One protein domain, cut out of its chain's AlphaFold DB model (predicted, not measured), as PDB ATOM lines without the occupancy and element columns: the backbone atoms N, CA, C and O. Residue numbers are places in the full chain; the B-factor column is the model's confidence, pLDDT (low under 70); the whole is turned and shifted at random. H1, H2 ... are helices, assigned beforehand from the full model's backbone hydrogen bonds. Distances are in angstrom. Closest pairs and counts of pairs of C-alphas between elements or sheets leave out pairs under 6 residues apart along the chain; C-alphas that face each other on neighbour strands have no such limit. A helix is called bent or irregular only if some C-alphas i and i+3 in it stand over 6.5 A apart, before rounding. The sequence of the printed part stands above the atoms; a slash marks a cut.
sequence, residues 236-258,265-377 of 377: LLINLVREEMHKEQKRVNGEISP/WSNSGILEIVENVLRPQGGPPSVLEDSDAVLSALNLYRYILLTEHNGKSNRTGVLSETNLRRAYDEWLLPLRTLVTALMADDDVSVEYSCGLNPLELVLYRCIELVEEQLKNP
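This is residues 236 to 258 and 265 to 377 of the 377 residues of an uncharacterized protein of Kalanchoe fedtschenkoi (UniProt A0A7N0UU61). The longest helix, H5, lies side by side with H3, and H1 lies along the other side of H3, making a row of three helices that run the same way, with H3 in the middle. H2 packs on H3 and the bent helix H4 folds along H5, both running the other way; H1 meets H3 with its first part alone, and its far end reaches away from the rest. The printed part has 136 residues with five named helices, H1 to H5 in that order, and no named strand: its class is all helix. It is compact, with a radius of gyration of the C-alphas of 15.6 A, yet elongated, with spans of 54 by 32 by 25 A.

H5, residues 350 to 375, is 37.8 A long and ends with C-alpha 375 at (10.301, -25.626, -27.328); it has a kink of 26 degrees near residue 358. It is neither bent nor irregular, but only just: C-alphas 355 and 358 are 6.4 A apart. H3, residues 291 to 310, measures 28.3 A, beginning at (-5.270, -7.662, -45.818). H1, residues 236 to 252, measures 24.7 A and begins at (-16.385, -12.815, -43.115). H2, residues 269 to 278, measures 14.3 A. H4, residues 321 to 343, was assigned as one helix by its hydrogen bonds but is bent, with C-alphas 330 and 333 6.8 A apart; its arms are H4a, residues 321 to 330, 13.7 A, and H4b, residues 333 to 343, 15.4 A.

H5 touches H3, the hub, at a shallow tilt of 25 degrees, the same way; their closest C-alphas, Leu 295 and Leu 359, are 5.4 A apart. H4b and H5 form a helical hairpin at 27 degrees, closest at C-alphas Met 343 and Ser 353, 6.8 A. H4a touches residues 367 to 374 of H5 alone, opposite ways; C-alphas Leu 324 and Val 370 are closest, 6.1 A. H2 and H3 form a helical hairpin at a steep tilt of 39 degrees, with C-alphas Val 274 and Ala 297 closest, 5.2 A. H1 touches H3 with residues 236 to 242 alone, at 13 degrees, the same way; C-alphas Arg 242 and Leu 300 are closest, 6.4 A. H1 and H5 are apart. Every O i to N i+4 pair is within hydrogen-bond range in H1, H3, H4a and H4b; in H2 it is 5 of 6 and in H5 19 of 22.

The two C-alphas farthest apart, Ser 257 and Asp 346, are 54.7 A apart. Residues 259 to 264 are not printed, and C-alphas 258 and 265 across this cut are 14.2 A apart. The link from H2 to H3 is long, with 12 residues. The mean pLDDT of the printed part is 87.8; residues 254 to 258, 265 to 268, 350 to 351, 353 and 377 are under 70.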
ATOM      1  N   LEU A 236     -15.077 -12.508 -43.708       96.88
ATOM      2  CA  LEU A 236     -16.385 -12.815 -43.115       96.88
ATOM      3  C   LEU A 236     -16.663 -14.322 -43.095       96.88
ATOM      4  O   LEU A 236     -17.081 -14.852 -42.067       96.88
ATOM      5  N   LEU A 237     -16.387 -15.024 -44.194       97.19
ATOM      6  CA  LEU A 237     -16.572 -16.472 -44.292       97.19
ATOM      7  C   LEU A 237     -15.641 -17.236 -43.331       97.19
ATOM      8  O   LEU A 237     -16.075 -18.183 -42.677       97.19
ATOM      9  N   ILE A 238     -14.391 -16.793 -43.160       97.12
ATOM     10  CA  ILE A 238     -13.465 -17.346 -42.152       97.12
ATOM     11  C   ILE A 238     -13.990 -17.122 -40.729       97.12
ATOM     12  O   ILE A 238     -13.885 -18.007 -39.875       97.12
ATOM     13  N   ASN A 239     -14.597 -15.966 -40.452       95.94
ATOM     14  CA  ASN A 239     -15.219 -15.725 -39.152       95.94
ATOM     15  C   ASN A 239     -16.401 -16.675 -38.899       95.94
ATOM     16  O   ASN A 239     -16.543 -17.148 -37.775       95.94
ATOM     17  N   LEU A 240     -17.182 -17.038 -39.926       95.00
ATOM     18  CA  LEU A 240     -18.208 -18.079 -39.790       95.00
ATOM     19  C   LEU A 240     -17.602 -19.430 -39.392       95.00
ATOM     20  O   LEU A 240     -18.170 -20.113 -38.541       95.00
ATOM     21  N   VAL A 241     -16.443 -19.807 -39.951       93.62
ATOM     22  CA  VAL A 241     -15.731 -21.037 -39.545       93.62
ATOM     23  C   VAL A 241     -15.401 -20.965 -38.057       93.62
ATOM     24  O   VAL A 241     -15.719 -21.890 -37.312       93.62
ATOM     25  N   ARG A 242     -14.847 -19.837 -37.595       93.19
ATOM     26  CA  ARG A 242     -14.538 -19.617 -36.173       93.19
ATOM     27  C   ARG A 242     -15.783 -19.711 -35.282       93.19
ATOM     28  O   ARG A 242     -15.715 -20.301 -34.206       93.19
ATOM     29  N   GLU A 243     -16.912 -19.140 -35.701       91.38
ATOM     30  CA  GLU A 243     -18.175 -19.218 -34.957       91.38
ATOM     31  C   GLU A 243     -18.683 -20.660 -34.828       91.38
ATOM     32  O   GLU A 243     -19.132 -21.056 -33.750       91.38
ATOM     33  N   GLU A 244     -18.598 -21.455 -35.896       87.81
ATOM     34  CA  GLU A 244     -18.977 -22.873 -35.875       87.81
ATOM     35  C   GLU A 244     -18.071 -23.693 -34.954       87.81
ATOM     36  O   GLU A 244     -18.573 -24.444 -34.113       87.81
ATOM     37  N   MET A 245     -16.755 -23.459 -35.009       86.75
ATOM     38  CA  MET A 245     -15.807 -24.053 -34.062       86.75
ATOM     39  C   MET A 245     -16.206 -23.731 -32.619       86.75
ATOM     40  O   MET A 245     -16.356 -24.630 -31.790       86.75
ATOM     41  N   HIS A 246     -16.471 -22.457 -32.321       86.94
ATOM     42  CA  HIS A 246     -16.854 -22.021 -30.979       86.94
ATOM     43  C   HIS A 246     -18.149 -22.677 -30.481       86.94
ATOM     44  O   HIS A 246     -18.226 -23.096 -29.325       86.94
ATOM     45  N   LYS A 247     -19.168 -22.817 -31.343       83.69
ATOM     46  CA  LYS A 247     -20.417 -23.528 -31.003       83.69
ATOM     47  C   LYS A 247     -20.156 -24.992 -30.668       83.69
ATOM     48  O   LYS A 247     -20.729 -25.513 -29.712       83.69
ATOM     49  N   GLU A 248     -19.299 -25.660 -31.429       79.06
ATOM     50  CA  GLU A 248     -18.956 -27.051 -31.155       79.06
ATOM     51  C   GLU A 248     -18.110 -27.221 -29.890       79.06
ATOM     52  O   GLU A 248     -18.347 -28.165 -29.136       79.06
ATOM     53  N   GLN A 249     -17.202 -26.293 -29.583       78.38
ATOM     54  CA  GLN A 249     -16.447 -26.342 -28.328       78.38
ATOM     55  C   GLN A 249     -17.377 -26.269 -27.110       78.38
ATOM     56  O   GLN A 249     -17.215 -27.019 -26.149       78.38
ATOM     57  N   LYS A 250     -18.411 -25.422 -27.173       79.56
ATOM     58  CA  LYS A 250     -19.447 -25.357 -26.133       79.56
ATOM     59  C   LYS A 250     -20.227 -26.666 -25.987       79.56
ATOM     60  O   LYS A 250     -20.511 -27.074 -24.864       79.56
ATOM     61  N   ARG A 251     -20.532 -27.362 -27.092       74.81
ATOM     62  CA  ARG A 251     -21.152 -28.707 -27.056       74.81
ATOM     63  C   ARG A 251     -20.259 -29.721 -26.351       74.81
ATOM     64  O   ARG A 251     -20.724 -30.454 -25.488       74.81
ATOM     65  N   VAL A 252     -18.974 -29.732 -26.693       70.25
ATOM     66  CA  VAL A 252     -17.976 -30.645 -26.116       70.25
ATOM     67  C   VAL A 252     -17.806 -30.413 -24.615       70.25
ATOM     68  O   VAL A 252     -17.680 -31.372 -23.860       70.25
ATOM     69  N   ASN A 253     -17.858 -29.156 -24.175       71.00
ATOM     70  CA  ASN A 253     -17.782 -28.783 -22.763       71.00
ATOM     71  C   ASN A 253     -19.092 -29.037 -21.988       71.00
ATOM     72  O   ASN A 253     -19.170 -28.714 -20.805       71.00
ATOM     73  N   GLY A 254     -20.123 -29.602 -22.629       65.44
ATOM     74  CA  GLY A 254     -21.412 -29.902 -22.002       65.44
ATOM     75  C   GLY A 254     -22.326 -28.688 -21.801       65.44
ATOM     76  O   GLY A 254     -23.361 -28.816 -21.154       65.44
ATOM     77  N   GLU A 255     -21.991 -27.522 -22.364       59.28
ATOM     78  CA  GLU A 255     -22.838 -26.318 -22.303       59.28
ATOM     79  C   GLU A 255     -24.026 -26.385 -23.282       59.28
ATOM     80  O   GLU A 255     -24.967 -25.598 -23.186       59.28
ATOM     81  N   ILE A 256     -23.989 -27.313 -24.244       57.41
ATOM     82  CA  ILE A 256     -25.026 -27.534 -25.258       57.41
ATOM     83  C   ILE A 256     -25.244 -29.046 -25.386       57.41
ATOM     84  O   ILE A 256     -24.274 -29.802 -25.410       57.41
ATOM     85  N   SER A 257     -26.503 -29.489 -25.480       50.59
ATOM     86  CA  SER A 257     -26.855 -30.910 -25.595       50.59
ATOM     87  C   SER A 257     -26.088 -31.602 -26.736       50.59
ATOM     88  O   SER A 257     -26.017 -31.039 -27.835       50.59
ATOM     89  N   PRO A 258     -25.527 -32.806 -26.513       47.97
ATOM     90  CA  PRO A 258     -24.811 -33.537 -27.550       47.97
ATOM     91  C   PRO A 258     -25.795 -33.958 -28.645       47.97
ATOM     92  O   PRO A 258     -26.718 -34.732 -28.405       47.97
ATOM     93  N   TRP A 265     -14.740 -30.324 -35.882       66.50
ATOM     94  CA  TRP A 265     -13.368 -30.241 -35.348       66.50
ATOM     95  C   TRP A 265     -12.371 -31.311 -35.823       66.50
ATOM     96  O   TRP A 265     -11.174 -31.106 -35.647       66.50
ATOM     97  N   SER A 266     -12.806 -32.459 -36.350       61.66
ATOM     98  CA  SER A 266     -11.894 -33.592 -36.616       61.66
ATOM     99  C   SER A 266     -11.273 -33.597 -38.013       61.66
ATOM    100  O   SER A 266     -10.577 -34.547 -38.368       61.66
ATOM    101  N   ASN A 267     -11.509 -32.549 -38.802       61.09
ATOM    102  CA  ASN A 267     -11.035 -32.457 -40.176       61.09
ATOM    103  C   ASN A 267      -9.762 -31.603 -40.282       61.09
ATOM    104  O   ASN A 267      -9.733 -30.454 -39.837       61.09
ATOM    105  N   SER A 268      -8.746 -32.119 -40.987       64.81
ATOM    106  CA  SER A 268      -7.551 -31.362 -41.419       64.81
ATOM    107  C   SER A 268      -7.892 -30.121 -42.252       64.81
ATOM    108  O   SER A 268      -7.097 -29.185 -42.338       64.81
ATOM    109  N   GLY A 269      -9.102 -30.085 -42.822       81.56
ATOM    110  CA  GLY A 269      -9.595 -29.013 -43.680       81.56
ATOM    111  C   GLY A 269      -9.568 -27.618 -43.050       81.56
ATOM    112  O   GLY A 269      -9.496 -26.637 -43.784       81.56
ATOM    113  N   ILE A 270      -9.570 -27.494 -41.716       88.38
ATOM    114  CA  ILE A 270      -9.474 -26.182 -41.050       88.38
ATOM    115  C   ILE A 270      -8.093 -25.549 -41.274       88.38
ATOM    116  O   ILE A 270      -8.005 -24.357 -41.571       88.38
ATOM    117  N   LEU A 271      -7.013 -26.330 -41.172       92.31
ATOM    118  CA  LEU A 271      -5.663 -25.825 -41.442       92.31
ATOM    119  C   LEU A 271      -5.465 -25.534 -42.930       92.31
ATOM    120  O   LEU A 271      -4.791 -24.571 -43.268       92.31
ATOM    121  N   GLU A 272      -6.111 -26.302 -43.807       92.50
ATOM    122  CA  GLU A 272      -6.110 -26.038 -45.250       92.50
ATOM    123  C   GLU A 272      -6.802 -24.706 -45.594       92.50
ATOM    124  O   GLU A 272      -6.367 -24.011 -46.505       92.50
ATOM    125  N   ILE A 273      -7.847 -24.304 -44.854       93.69
ATOM    126  CA  ILE A 273      -8.471 -22.976 -45.008       93.69
ATOM    127  C   ILE A 273      -7.472 -21.864 -44.670       93.69
ATOM    128  O   ILE A 273      -7.374 -20.888 -45.410       93.69
ATOM    129  N   VAL A 274      -6.734 -22.009 -43.564       95.62
ATOM    130  CA  VAL A 274      -5.696 -21.042 -43.168       95.62
ATOM    131  C   VAL A 274      -4.587 -21.000 -44.221       95.62
ATOM    132  O   VAL A 274      -4.221 -19.922 -44.683       95.62
ATOM    133  N   GLU A 275      -4.095 -22.166 -44.639       95.19
ATOM    134  CA  GLU A 275      -3.045 -22.307 -45.648       95.19
ATOM    135  C   GLU A 275      -3.431 -21.660 -46.979       95.19
ATOM    136  O   GLU A 275      -2.652 -20.887 -47.524       95.19
ATOM    137  N   ASN A 276      -4.648 -21.894 -47.475       93.88
ATOM    138  CA  ASN A 276      -5.107 -21.341 -48.751       93.88
ATOM    139  C   ASN A 276      -5.092 -19.804 -48.793       93.88
ATOM    140  O   ASN A 276      -5.007 -19.233 -49.878       93.88
ATOM    141  N   VAL A 277      -5.178 -19.144 -47.635       95.62
ATOM    142  CA  VAL A 277      -5.157 -17.679 -47.522       95.62
ATOM    143  C   VAL A 277      -3.762 -17.149 -47.216       95.62
ATOM    144  O   VAL A 277      -3.359 -16.137 -47.776       95.62
ATOM    145  N   LEU A 278      -3.009 -17.813 -46.336       96.06
ATOM    146  CA  LEU A 278      -1.648 -17.388 -45.985       96.06
ATOM    147  C   LEU A 278      -0.603 -17.816 -47.019       96.06
ATOM    148  O   LEU A 278       0.518 -17.313 -46.990       96.06
ATOM    149  N   ARG A 279      -0.956 -18.750 -47.904       94.50
ATOM    150  CA  ARG A 279      -0.087 -19.282 -48.946       94.50
ATOM    151  C   ARG A 279      -0.867 -19.629 -50.233       94.50
ATOM    152  O   ARG A 279      -0.902 -20.795 -50.651       94.50
ATOM    153  N   PRO A 280      -1.529 -18.653 -50.878       91.62
ATOM    154  CA  PRO A 280      -2.311 -18.911 -52.083       91.62
ATOM    155  C   PRO A 280      -1.425 -19.468 -53.205       91.62
ATOM    156  O   PRO A 280      -0.346 -18.952 -53.494       91.62
ATOM    157  N   GLN A 281      -1.875 -20.555 -53.842       86.69
ATOM    158  CA  GLN A 281      -1.155 -21.236 -54.935       86.69
ATOM    159  C   GLN A 281       0.286 -21.667 -54.579       86.69
ATOM    160  O   GLN A 281       1.113 -21.877 -55.463       86.69
ATOM    161  N   GLY A 282       0.598 -21.812 -53.286       87.94
ATOM    162  CA  GLY A 282       1.926 -22.203 -52.812       87.94
ATOM    163  C   GLY A 282       2.920 -21.047 -52.628       87.94
ATOM    164  O   GLY A 282       4.037 -21.303 -52.168       87.94
ATOM    165  N   GLY A 283       2.531 -19.803 -52.929       88.75
ATOM    166  CA  GLY A 283       3.329 -18.585 -52.725       88.75
ATOM    167  C   GLY A 283       2.748 -17.655 -51.651       88.75
ATOM    168  O   GLY A 283       1.693 -17.958 -51.105       88.75
ATOM    169  N   PRO A 284       3.421 -16.539 -51.314       89.12
ATOM    170  CA  PRO A 284       2.904 -15.562 -50.352       89.12
ATOM    171  C   PRO A 284       1.671 -14.806 -50.896       89.12
ATOM    172  O   PRO A 284       1.529 -14.676 -52.114       89.12
ATOM    173  N   PRO A 285       0.787 -14.286 -50.024       93.00
ATOM    174  CA  PRO A 285      -0.422 -13.574 -50.432       93.00
ATOM    175  C   PRO A 285      -0.136 -12.137 -50.883       93.00
ATOM    176  O   PRO A 285       0.892 -11.553 -50.530       93.00
ATOM    177  N   SER A 286      -1.085 -11.536 -51.608       91.06
ATOM    178  CA  SER A 286      -1.050 -10.112 -51.961       91.06
ATOM    179  C   SER A 286      -1.477  -9.281 -50.747       91.06
ATOM    180  O   SER A 286      -2.624  -8.870 -50.631       91.06
ATOM    181  N   VAL A 287      -0.576  -9.061 -49.782       86.19
ATOM    182  CA  VAL A 287      -0.924  -8.508 -48.450       86.19
ATOM    183  C   VAL A 287      -1.688  -7.177 -48.506       86.19
ATOM    184  O   VAL A 287      -2.547  -6.942 -47.659       86.19
ATOM    185  N   LEU A 288      -1.410  -6.317 -49.488       86.12
ATOM    186  CA  LEU A 288      -2.100  -5.030 -49.631       86.12
ATOM    187  C   LEU A 288      -3.556  -5.183 -50.102       86.12
ATOM    188  O   LEU A 288      -4.416  -4.414 -49.678       86.12
ATOM    189  N   GLU A 289      -3.837  -6.172 -50.949       87.81
ATOM    190  CA  GLU A 289      -5.174  -6.438 -51.499       87.81
ATOM    191  C   GLU A 289      -5.972  -7.398 -50.598       87.81
ATOM    192  O   GLU A 289      -7.179  -7.242 -50.406       87.81
ATOM    193  N   ASP A 290      -5.277  -8.349 -49.975       91.81
ATOM    194  CA  ASP A 290      -5.831  -9.459 -49.199       91.81
ATOM    195  C   ASP A 290      -5.750  -9.238 -47.678       91.81
ATOM    196  O   ASP A 290      -5.904 -10.178 -46.897       91.81
ATOM    197  N   SER A 291      -5.527  -7.999 -47.229       91.94
ATOM    198  CA  SER A 291      -5.270  -7.662 -45.818       91.94
ATOM    199  C   SER A 291      -6.336  -8.196 -44.849       91.94
ATOM    200  O   SER A 291      -5.991  -8.864 -43.870       91.94
ATOM    201  N   ASP A 292      -7.626  -7.978 -45.137       94.31
ATOM    202  CA  ASP A 292      -8.743  -8.482 -44.325       94.31
ATOM    203  C   ASP A 292      -8.740 -10.016 -44.229       94.31
ATOM    204  O   ASP A 292      -8.893 -10.586 -43.141       94.31
ATOM    205  N   ALA A 293      -8.561 -10.699 -45.364       96.38
ATOM    206  CA  ALA A 293      -8.534 -12.155 -45.433       96.38
ATOM    207  C   ALA A 293      -7.342 -12.729 -44.653       96.38
ATOM    208  O   ALA A 293      -7.534 -13.610 -43.809       96.38
ATOM    209  N   VAL A 294      -6.136 -12.193 -44.874       96.62
ATOM    210  CA  VAL A 294      -4.901 -12.601 -44.185       96.62
ATOM    211  C   VAL A 294      -5.030 -12.391 -42.678       96.62
ATOM    212  O   VAL A 294      -4.756 -13.306 -41.898       96.62
ATOM    213  N   LEU A 295      -5.525 -11.227 -42.247       96.62
ATOM    214  CA  LEU A 295      -5.756 -10.941 -40.833       96.62
ATOM    215  C   LEU A 295      -6.775 -11.911 -40.219       96.62
ATOM    216  O   LEU A 295      -6.582 -12.390 -39.095       96.62
ATOM    217  N   SER A 296      -7.861 -12.223 -40.929       97.50
ATOM    218  CA  SER A 296      -8.873 -13.170 -40.453       97.50
ATOM    219  C   SER A 296      -8.318 -14.597 -40.338       97.50
ATOM    220  O   SER A 296      -8.559 -15.262 -39.324       97.50
ATOM    221  N   ALA A 297      -7.509 -15.037 -41.311       97.69
ATOM    222  CA  ALA A 297      -6.839 -16.337 -41.312       97.69
ATOM    223  C   ALA A 297      -5.824 -16.471 -40.166       97.69
ATOM    224  O   ALA A 297      -5.865 -17.458 -39.430       97.69
ATOM    225  N   LEU A 298      -4.983 -15.456 -39.932       97.94
ATOM    226  CA  LEU A 298      -4.068 -15.422 -38.782       97.94
ATOM    227  C   LEU A 298      -4.829 -15.481 -37.453       97.94
ATOM    228  O   LEU A 298      -4.464 -16.228 -36.545       97.94
ATOM    229  N   ASN A 299      -5.934 -14.741 -37.334       97.94
ATOM    230  CA  ASN A 299      -6.767 -14.789 -36.135       97.94
ATOM    231  C   ASN A 299      -7.448 -16.150 -35.940       97.94
ATOM    232  O   ASN A 299      -7.597 -16.587 -34.798       97.94
ATOM    233  N   LEU A 300      -7.863 -16.819 -37.021       97.00
ATOM    234  CA  LEU A 300      -8.368 -18.190 -36.953       97.00
ATOM    235  C   LEU A 300      -7.261 -19.140 -36.478       97.00
ATOM    236  O   LEU A 300      -7.474 -19.861 -35.509       97.00
ATOM    237  N   TYR A 301      -6.068 -19.081 -37.070       97.50
ATOM    238  CA  TYR A 301      -4.927 -19.901 -36.658       97.50
ATOM    239  C   TYR A 301      -4.573 -19.706 -35.177       97.50
ATOM    240  O   TYR A 301      -4.486 -20.671 -34.416       97.50
ATOM    241  N   ARG A 302      -4.481 -18.446 -34.729       97.50
ATOM    242  CA  ARG A 302      -4.273 -18.084 -33.319       97.50
ATOM    243  C   ARG A 302      -5.350 -18.668 -32.407       97.50
ATOM    244  O   ARG A 302      -5.033 -19.181 -31.337       97.50
ATOM    245  N   TYR A 303      -6.618 -18.571 -32.809       95.94
ATOM    246  CA  TYR A 303      -7.737 -19.124 -32.047       95.94
ATOM    247  C   TYR A 303      -7.610 -20.642 -31.880       95.94
ATOM    248  O   TYR A 303      -7.799 -21.138 -30.770       95.94
ATOM    249  N   ILE A 304      -7.253 -21.364 -32.945       94.00
ATOM    250  CA  ILE A 304      -7.093 -22.823 -32.915       94.00
ATOM    251  C   ILE A 304      -5.947 -23.209 -31.975       94.00
ATOM    252  O   ILE A 304      -6.172 -23.998 -31.063       94.00
ATOM    253  N   LEU A 305      -4.766 -22.593 -32.127       95.19
ATOM    254  CA  LEU A 305      -3.605 -22.834 -31.258       95.19
ATOM    255  C   LEU A 305      -3.959 -22.681 -29.774       95.19
ATOM    256  O   LEU A 305      -3.708 -23.582 -28.975       95.19
ATOM    257  N   LEU A 306      -4.578 -21.556 -29.407       94.81
ATOM    258  CA  LEU A 306      -4.950 -21.274 -28.021       94.81
ATOM    259  C   LEU A 306      -6.029 -22.230 -27.508       94.81
ATOM    260  O   LEU A 306      -5.967 -22.668 -26.360       94.81
ATOM    261  N   THR A 307      -7.024 -22.548 -28.336       91.38
ATOM    262  CA  THR A 307      -8.137 -23.419 -27.942       91.38
ATOM    263  C   THR A 307      -7.663 -24.850 -27.715       91.38
ATOM    264  O   THR A 307      -7.994 -25.445 -26.690       91.38
ATOM    265  N   GLU A 308      -6.848 -25.390 -28.622       90.00
ATOM    266  CA  GLU A 308      -6.314 -26.747 -28.509       90.00
ATOM    267  C   GLU A 308      -5.314 -26.864 -27.351       90.00
ATOM    268  O   GLU A 308      -5.423 -27.800 -26.554       90.00
ATOM    269  N   HIS A 309      -4.433 -25.870 -27.174       91.31
ATOM    270  CA  HIS A 309      -3.484 -25.824 -26.060       91.31
ATOM    271  C   HIS A 309      -4.202 -25.777 -24.701       91.31
ATOM    272  O   HIS A 309      -3.975 -26.631 -23.841       91.31
ATOM    273  N   ASN A 310      -5.132 -24.833 -24.517       90.62
ATOM    274  CA  ASN A 310      -5.879 -24.689 -23.262       90.62
ATOM    275  C   ASN A 310      -6.786 -25.895 -22.988       90.62
ATOM    276  O   ASN A 310      -6.949 -26.309 -21.840       90.62
ATOM    277  N   GLY A 311      -7.369 -26.468 -24.043       85.81
ATOM    278  CA  GLY A 311      -8.200 -27.665 -23.975       85.81
ATOM    279  C   GLY A 311      -7.415 -28.968 -23.814       85.81
ATOM    280  O   GLY A 311      -8.044 -30.016 -23.680       85.81
ATOM    281  N   LYS A 312      -6.071 -28.925 -23.838       87.38
ATOM    282  CA  LYS A 312      -5.185 -30.103 -23.830       87.38
ATOM    283  C   LYS A 312      -5.614 -31.149 -24.866       87.38
ATOM    284  O   LYS A 312      -5.720 -32.339 -24.570       87.38
ATOM    285  N   SER A 313      -5.913 -30.687 -26.073       86.56
ATOM    286  CA  SER A 313      -6.383 -31.515 -27.185       86.56
ATOM    287  C   SER A 313      -5.607 -31.184 -28.454       86.56
ATOM    288  O   SER A 313      -4.908 -30.182 -28.495       86.56
ATOM    289  N   ASN A 314      -5.706 -32.027 -29.479       87.69
ATOM    290  CA  ASN A 314      -5.088 -31.774 -30.781       87.69
ATOM    291  C   ASN A 314      -5.948 -32.386 -31.898       87.69
ATOM    292  O   ASN A 314      -5.503 -33.250 -32.650       87.69
ATOM    293  N   ARG A 315      -7.234 -32.031 -31.922       85.12
ATOM    294  CA  ARG A 315      -8.236 -32.582 -32.849       85.12
ATOM    295  C   ARG A 315      -8.007 -32.104 -34.273       85.12
ATOM    296  O   ARG A 315      -8.202 -32.881 -35.199       85.12
ATOM    297  N   THR A 316      -7.571 -30.854 -34.428       86.62
ATOM    298  CA  THR A 316      -7.215 -30.283 -35.734       86.62
ATOM    299  C   THR A 316      -5.829 -30.720 -36.208       86.62
ATOM    300  O   THR A 316      -5.496 -30.575 -37.383       86.62
ATOM    301  N   GLY A 317      -5.007 -31.242 -35.293       90.12
ATOM    302  CA  GLY A 317      -3.608 -31.558 -35.546       90.12
ATOM    303  C   GLY A 317      -2.688 -30.335 -35.511       90.12
ATOM    304  O   GLY A 317      -1.512 -30.490 -35.838       90.12
ATOM    305  N   VAL A 318      -3.169 -29.139 -35.133       93.25
ATOM    306  CA  VAL A 318      -2.364 -27.903 -35.165       93.25
ATOM    307  C   VAL A 318      -1.133 -27.971 -34.269       93.25
ATOM    308  O   VAL A 318      -0.117 -27.376 -34.604       93.25
ATOM    309  N   LEU A 319      -1.212 -28.700 -33.150       93.56
ATOM    310  CA  LEU A 319      -0.121 -28.831 -32.183       93.56
ATOM    311  C   LEU A 319       0.854 -29.960 -32.543       93.56
ATOM    312  O   LEU A 319       1.772 -30.230 -31.776       93.56
ATOM    313  N   SER A 320       0.674 -30.658 -33.674       93.12
ATOM    314  CA  SER A 320       1.680 -31.634 -34.103       93.12
ATOM    315  C   SER A 320       2.958 -30.911 -34.524       93.12
ATOM    316  O   SER A 320       2.905 -29.910 -35.239       93.12
ATOM    317  N   GLU A 321       4.121 -31.448 -34.147       94.69
ATOM    318  CA  GLU A 321       5.427 -30.888 -34.526       94.69
ATOM    319  C   GLU A 321       5.531 -30.652 -36.043       94.69
ATOM    320  O   GLU A 321       6.041 -29.626 -36.490       94.69
ATOM    321  N   THR A 322       4.976 -31.570 -36.841       94.31
ATOM    322  CA  THR A 322       4.919 -31.468 -38.304       94.31
ATOM    323  C   THR A 322       4.117 -30.261 -38.793       94.31
ATOM    324  O   THR A 322       4.597 -29.533 -39.659       94.31
ATOM    325  N   ASN A 323       2.919 -30.019 -38.252       94.69
ATOM    326  CA  ASN A 323       2.080 -28.891 -38.659       94.69
ATOM    327  C   ASN A 323       2.601 -27.564 -38.108       94.69
ATOM    328  O   ASN A 323       2.532 -26.564 -38.816       94.69
ATOM    329  N   LEU A 324       3.156 -27.553 -36.892       97.00
ATOM    330  CA  LEU A 324       3.796 -26.376 -36.304       97.00
ATOM    331  C   LEU A 324       4.996 -25.923 -37.139       97.00
ATOM    332  O   LEU A 324       5.058 -24.755 -37.516       97.00
ATOM    333  N   ARG A 325       5.911 -26.841 -37.487       96.50
ATOM    334  CA  ARG A 325       7.055 -26.527 -38.360       96.50
ATOM    335  C   ARG A 325       6.605 -26.060 -39.735       96.50
ATOM    336  O   ARG A 325       7.055 -25.018 -40.192       96.50
ATOM    337  N   ARG A 326       5.655 -26.772 -40.352       95.38
ATOM    338  CA  ARG A 326       5.093 -26.387 -41.653       95.38
ATOM    339  C   ARG A 326       4.507 -24.974 -41.623       95.38
ATOM    340  O   ARG A 326       4.849 -24.161 -42.470       95.38
ATOM    341  N   ALA A 327       3.672 -24.657 -40.634       95.88
ATOM    342  CA  ALA A 327       3.095 -23.324 -40.499       95.88
ATOM    343  C   ALA A 327       4.169 -22.249 -40.264       95.88
ATOM    344  O   ALA A 327       4.107 -21.176 -40.861       95.88
ATOM    345  N   TYR A 328       5.164 -22.536 -39.422       97.25
ATOM    346  CA  TYR A 328       6.262 -21.617 -39.133       97.25
ATOM    347  C   TYR A 328       7.092 -21.302 -40.384       97.25
ATOM    348  O   TYR A 328       7.197 -20.138 -40.775       97.25
ATOM    349  N   ASP A 329       7.621 -22.340 -41.032       96.19
ATOM    350  CA  ASP A 329       8.581 -22.223 -42.130       96.19
ATOM    351  C   ASP A 329       7.920 -21.797 -43.445       96.19
ATOM    352  O   ASP A 329       8.493 -21.013 -44.202       96.19
ATOM    353  N   GLU A 330       6.709 -22.290 -43.726       95.75
ATOM    354  CA  GLU A 330       6.065 -22.105 -45.030       95.75
ATOM    355  C   GLU A 330       5.028 -20.977 -45.050       95.75
ATOM    356  O   GLU A 330       4.724 -20.475 -46.132       95.75
ATOM    357  N   TRP A 331       4.471 -20.568 -43.899       95.50
ATOM    358  CA  TRP A 331       3.430 -19.527 -43.840       95.50
ATOM    359  C   TRP A 331       3.902 -18.282 -43.082       95.50
ATOM    360  O   TRP A 331       3.909 -17.182 -43.633       95.50
ATOM    361  N   LEU A 332       4.312 -18.434 -41.818       97.44
ATOM    362  CA  LEU A 332       4.528 -17.301 -40.913       97.44
ATOM    363  C   LEU A 332       5.834 -16.549 -41.196       97.44
ATOM    364  O   LEU A 332       5.830 -15.318 -41.239       97.44
ATOM    365  N   LEU A 333       6.953 -17.252 -41.405       96.38
ATOM    366  CA  LEU A 333       8.239 -16.612 -41.705       96.38
ATOM    367  C   LEU A 333       8.254 -15.879 -43.062       96.38
ATOM    368  O   LEU A 333       8.721 -14.730 -43.097       96.38
ATOM    369  N   PRO A 334       7.732 -16.462 -44.164       96.19
ATOM    370  CA  PRO A 334       7.598 -15.741 -45.427       96.19
ATOM    371  C   PRO A 334       6.699 -14.511 -45.293       96.19
ATOM    372  O   PRO A 334       7.075 -13.429 -45.745       96.19
ATOM    373  N   LEU A 335       5.560 -14.642 -44.600       96.19
ATOM    374  CA  LEU A 335       4.649 -13.523 -44.377       96.19
ATOM    375  C   LEU A 335       5.295 -12.417 -43.535       96.19
ATOM    376  O   LEU A 335       5.139 -11.245 -43.860       96.19
ATOM    377  N   ARG A 336       6.082 -12.763 -42.507       95.75
ATOM    378  CA  ARG A 336       6.824 -11.777 -41.700       95.75
ATOM    379  C   ARG A 336       7.783 -10.986 -42.569       95.75
ATOM    380  O   ARG A 336       7.800  -9.766 -42.499       95.75
ATOM    381  N   THR A 337       8.541 -11.681 -43.412       94.44
ATOM    382  CA  THR A 337       9.493 -11.046 -44.333       94.44
ATOM    383  C   THR A 337       8.787 -10.050 -45.252       94.44
ATOM    384  O   THR A 337       9.255  -8.925 -45.410       94.44
ATOM    385  N   LEU A 338       7.633 -10.437 -45.802       93.00
ATOM    386  CA  LEU A 338       6.827  -9.586 -46.672       93.00
ATOM    387  C   LEU A 338       6.264  -8.359 -45.940       93.00
ATOM    388  O   LEU A 338       6.394  -7.241 -46.426       93.00
ATOM    389  N   VAL A 339       5.670  -8.553 -44.762       91.88
ATOM    390  CA  VAL A 339       5.067  -7.471 -43.966       91.88
ATOM    391  C   VAL A 339       6.130  -6.481 -43.497       91.88
ATOM    392  O   VAL A 339       5.941  -5.278 -43.642       91.88
ATOM    393  N   THR A 340       7.278  -6.961 -43.007       91.38
ATOM    394  CA  THR A 340       8.404  -6.098 -42.620       91.38
ATOM    395  C   THR A 340       8.931  -5.285 -43.800       91.38
ATOM    396  O   THR A 340       9.225  -4.108 -43.626       91.38
ATOM    397  N   ALA A 341       9.023  -5.877 -44.996       90.38
ATOM    398  CA  ALA A 341       9.445  -5.153 -46.193       90.38
ATOM    399  C   ALA A 341       8.454  -4.041 -46.572       90.38
ATOM    400  O   ALA A 341       8.879  -2.924 -46.833       90.38
ATOM    401  N   LEU A 342       7.147  -4.326 -46.536       89.69
ATOM    402  CA  LEU A 342       6.101  -3.342 -46.842       89.69
ATOM    403  C   LEU A 342       6.045  -2.197 -45.825       89.69
ATOM    404  O   LEU A 342       5.803  -1.060 -46.200       89.69
ATOM    405  N   MET A 343       6.269  -2.468 -44.539       84.62
ATOM    406  CA  MET A 343       6.284  -1.411 -43.518       84.62
ATOM    407  C   MET A 343       7.548  -0.546 -43.562       84.62
ATOM    408  O   MET A 343       7.541   0.557 -43.026       84.62
ATOM    409  N   ALA A 344       8.634  -1.051 -44.153       86.00
ATOM    410  CA  ALA A 344       9.869  -0.301 -44.362       86.00
ATOM    411  C   ALA A 344       9.867   0.509 -45.671       86.00
ATOM    412  O   ALA A 344      10.823   1.239 -45.927       86.00
ATOM    413  N   ASP A 345       8.840   0.344 -46.506       83.25
ATOM    414  CA  ASP A 345       8.697   1.038 -47.778       83.25
ATOM    415  C   ASP A 345       7.980   2.382 -47.570       83.25
ATOM    416  O   ASP A 345       6.782   2.436 -47.283       83.25
ATOM    417  N   ASP A 346       8.736   3.474 -47.711       73.75
ATOM    418  CA  ASP A 346       8.255   4.849 -47.532       73.75
ATOM    419  C   ASP A 346       7.203   5.263 -48.586       73.75
ATOM    420  O   ASP A 346       6.486   6.246 -48.379       73.75
ATOM    421  N   ASP A 347       7.079   4.522 -49.698       74.56
ATOM    422  CA  ASP A 347       6.089   4.781 -50.753       74.56
ATOM    423  C   ASP A 347       4.715   4.142 -50.457       74.56
ATOM    424  O   ASP A 347       3.730   4.395 -51.164       74.56
ATOM    425  N   VAL A 348       4.598   3.336 -49.394       73.38
ATOM    426  CA  VAL A 348       3.323   2.736 -48.981       73.38
ATOM    427  C   VAL A 348       2.434   3.803 -48.343       73.38
ATOM    428  O   VAL A 348       2.774   4.429 -47.339       73.38
ATOM    429  N   SER A 349       1.251   4.017 -48.928       72.44
ATOM    430  CA  SER A 349       0.327   5.051 -48.456       72.44
ATOM    431  C   SER A 349      -0.057   4.856 -46.981       72.44
ATOM    432  O   SER A 349      -0.143   3.736 -46.465       72.44
ATOM    433  N   VAL A 350      -0.370   5.963 -46.301       65.69
ATOM    434  CA  VAL A 350      -0.807   5.954 -44.894       65.69
ATOM    435  C   VAL A 350      -2.014   5.023 -44.679       65.69
ATOM    436  O   VAL A 350      -2.108   4.373 -43.639       65.69
ATOM    437  N   GLU A 351      -2.907   4.890 -45.665       62.34
ATOM    438  CA  GLU A 351      -4.062   3.981 -45.594       62.34
ATOM    439  C   GLU A 351      -3.647   2.506 -45.526       62.34
ATOM    440  O   GLU A 351      -4.198   1.754 -44.720       62.34
ATOM    441  N   TYR A 352      -2.627   2.101 -46.286       70.12
ATOM    442  CA  TYR A 352      -2.082   0.743 -46.219       70.12
ATOM    443  C   TYR A 352      -1.324   0.498 -44.909       70.12
ATOM    444  O   TYR A 352      -1.474  -0.567 -44.309       70.12
ATOM    445  N   SER A 353      -0.592   1.497 -44.402       67.69
ATOM    446  CA  SER A 353       0.129   1.385 -43.124       67.69
ATOM    447  C   SER A 353      -0.807   1.077 -41.939       67.69
ATOM    448  O   SER A 353      -0.503   0.231 -41.096       67.69
ATOM    449  N   CYS A 354      -2.007   1.674 -41.915       72.44
ATOM    450  CA  CYS A 354      -3.018   1.412 -40.888       72.44
ATOM    451  C   CYS A 354      -3.556  -0.030 -40.924       72.44
ATOM    452  O   CYS A 354      -3.896  -0.573 -39.872       72.44
ATOM    453  N   GLY A 355      -3.625  -0.653 -42.106       74.56
ATOM    454  CA  GLY A 355      -4.045  -2.051 -42.272       74.56
ATOM    455  C   GLY A 355      -2.952  -3.071 -41.933       74.56
ATOM    456  O   GLY A 355      -3.262  -4.183 -41.504       74.56
ATOM    457  N   LEU A 356      -1.677  -2.691 -42.068       83.56
ATOM    458  CA  LEU A 356      -0.531  -3.563 -41.789       83.56
ATOM    459  C   LEU A 356      -0.256  -3.731 -40.288       83.56
ATOM    460  O   LEU A 356       0.076  -4.836 -39.864       83.56
ATOM    461  N   ASN A 357      -0.471  -2.698 -39.465       85.50
ATOM    462  CA  ASN A 357      -0.181  -2.768 -38.023       85.50
ATOM    463  C   ASN A 357      -0.944  -3.897 -37.290       85.50
ATOM    464  O   ASN A 357      -0.321  -4.672 -36.560       85.50
ATOM    465  N   PRO A 358      -2.277  -4.066 -37.455       90.25
ATOM    466  CA  PRO A 358      -2.986  -5.187 -36.835       90.25
ATOM    467  C   PRO A 358      -2.496  -6.550 -37.334       90.25
ATOM    468  O   PRO A 358      -2.482  -7.515 -36.570       90.25
ATOM    469  N   LEU A 359      -2.104  -6.632 -38.607       92.19
ATOM    470  CA  LEU A 359      -1.608  -7.854 -39.229       92.19
ATOM    471  C   LEU A 359      -0.255  -8.249 -38.637       92.19
ATOM    472  O   LEU A 359      -0.106  -9.393 -38.208       92.19
ATOM    473  N   GLU A 360       0.679  -7.302 -38.527       93.69
ATOM    474  CA  GLU A 360       1.972  -7.496 -37.871       93.69
ATOM    475  C   GLU A 360       1.784  -8.043 -36.449       93.69
ATOM    476  O   GLU A 360       2.303  -9.109 -36.111       93.69
ATOM    477  N   LEU A 361       0.965  -7.379 -35.630       94.44
ATOM    478  CA  LEU A 361       0.737  -7.778 -34.237       94.44
ATOM    479  C   LEU A 361       0.209  -9.213 -34.104       94.44
ATOM    480  O   LEU A 361       0.664  -9.975 -33.246       94.44
ATOM    481  N   VAL A 362      -0.765  -9.603 -34.933       96.69
ATOM    482  CA  VAL A 362      -1.321 -10.963 -34.881       96.69
ATOM    483  C   VAL A 362      -0.312 -11.980 -35.414       96.69
ATOM    484  O   VAL A 362      -0.186 -13.054 -34.827       96.69
ATOM    485  N   LEU A 363       0.436 -11.641 -36.465       97.50
ATOM    486  CA  LEU A 363       1.473 -12.492 -37.041       97.50
ATOM    487  C   LEU A 363       2.571 -12.818 -36.027       97.50
ATOM    488  O   LEU A 363       2.852 -13.994 -35.795       97.50
ATOM    489  N   TYR A 364       3.148 -11.803 -35.380       97.56
ATOM    490  CA  TYR A 364       4.159 -12.020 -34.345       97.56
ATOM    491  C   TYR A 364       3.600 -12.847 -33.189       97.56
ATOM    492  O   TYR A 364       4.266 -13.772 -32.726       97.56
ATOM    493  N   ARG A 365       2.340 -12.623 -32.792       97.88
ATOM    494  CA  ARG A 365       1.710 -13.455 -31.763       97.88
ATOM    495  C   ARG A 365       1.560 -14.919 -32.191       97.88
ATOM    496  O   ARG A 365       1.717 -15.808 -31.359       97.88
ATOM    497  N   CYS A 366       1.243 -15.198 -33.454       98.12
ATOM    498  CA  CYS A 366       1.212 -16.568 -33.975       98.12
ATOM    499  C   CYS A 366       2.604 -17.215 -33.946       98.12
ATOM    500  O   CYS A 366       2.719 -18.360 -33.523       98.12
ATOM    501  N   ILE A 367       3.643 -16.478 -34.347       98.19
ATOM    502  CA  ILE A 367       5.044 -16.929 -34.317       98.19
ATOM    503  C   ILE A 367       5.460 -17.293 -32.889       98.19
ATOM    504  O   ILE A 367       5.935 -18.403 -32.667       98.19
ATOM    505  N   GLU A 368       5.216 -16.407 -31.919       97.81
ATOM    506  CA  GLU A 368       5.503 -16.657 -30.498       97.81
ATOM    507  C   GLU A 368       4.853 -17.952 -30.004       97.81
ATOM    508  O   GLU A 368       5.525 -18.802 -29.424       97.81
ATOM    509  N   LEU A 369       3.553 -18.124 -30.272       97.12
ATOM    510  CA  LEU A 369       2.812 -19.309 -29.845       97.12
ATOM    511  C   LEU A 369       3.396 -20.589 -30.450       97.12
ATOM    512  O   LEU A 369       3.541 -21.582 -29.744       97.12
ATOM    513  N   VAL A 370       3.748 -20.575 -31.738       97.19
ATOM    514  CA  VAL A 370       4.345 -21.739 -32.407       97.19
ATOM    515  C   VAL A 370       5.722 -22.065 -31.825       97.19
ATOM    516  O   VAL A 370       5.999 -23.225 -31.525       97.19
ATOM    517  N   GLU A 371       6.569 -21.060 -31.599       96.38
ATOM    518  CA  GLU A 371       7.887 -21.255 -30.986       96.38
ATOM    519  C   GLU A 371       7.799 -21.787 -29.551       96.38
ATOM    520  O   GLU A 371       8.609 -22.625 -29.158       96.38
ATOM    521  N   GLU A 372       6.834 -21.315 -28.759       94.75
ATOM    522  CA  GLU A 372       6.579 -21.814 -27.403       94.75
ATOM    523  C   GLU A 372       6.186 -23.297 -27.399       94.75
ATOM    524  O   GLU A 372       6.673 -24.045 -26.547       94.75
ATOM    525  N   GLN A 373       5.351 -23.734 -28.349       92.94
ATOM    526  CA  GLN A 373       4.983 -25.149 -28.473       92.94
ATOM    527  C   GLN A 373       6.161 -26.002 -28.962       92.94
ATOM    528  O   GLN A 373       6.411 -27.067 -28.412       92.94
ATOM    529  N   LEU A 374       6.947 -25.530 -29.936       92.50
ATOM    530  CA  LEU A 374       8.105 -26.277 -30.453       92.50
ATOM    531  C   LEU A 374       9.242 -26.433 -29.428       92.50
ATOM    532  O   LEU A 374      10.034 -27.369 -29.528       92.50
ATOM    533  N   LYS A 375       9.341 -25.528 -28.444       89.44
ATOM    534  CA  LYS A 375      10.301 -25.626 -27.328       89.44
ATOM    535  C   LYS A 375       9.870 -26.634 -26.254       89.44
ATOM    536  O   LYS A 375      10.724 -27.092 -25.499       89.44
ATOM    537  N   ASN A 376       8.581 -26.971 -26.189       73.12
ATOM    538  CA  ASN A 376       7.985 -27.872 -25.202       73.12
ATOM    539  C   ASN A 376       7.243 -29.027 -25.912       73.12
ATOM    540  O   ASN A 376       6.010 -29.040 -25.872       73.12
ATOM    541  N   PRO A 377       7.966 -29.936 -26.598       56.84
ATOM    542  CA  PRO A 377       7.370 -30.962 -27.457       56.84
ATOM    543  C   PRO A 377       6.459 -31.954 -26.726       56.84
ATOM    544  O   PRO A 377       6.733 -32.274 -25.542       56.84
TER     545      PRO A 377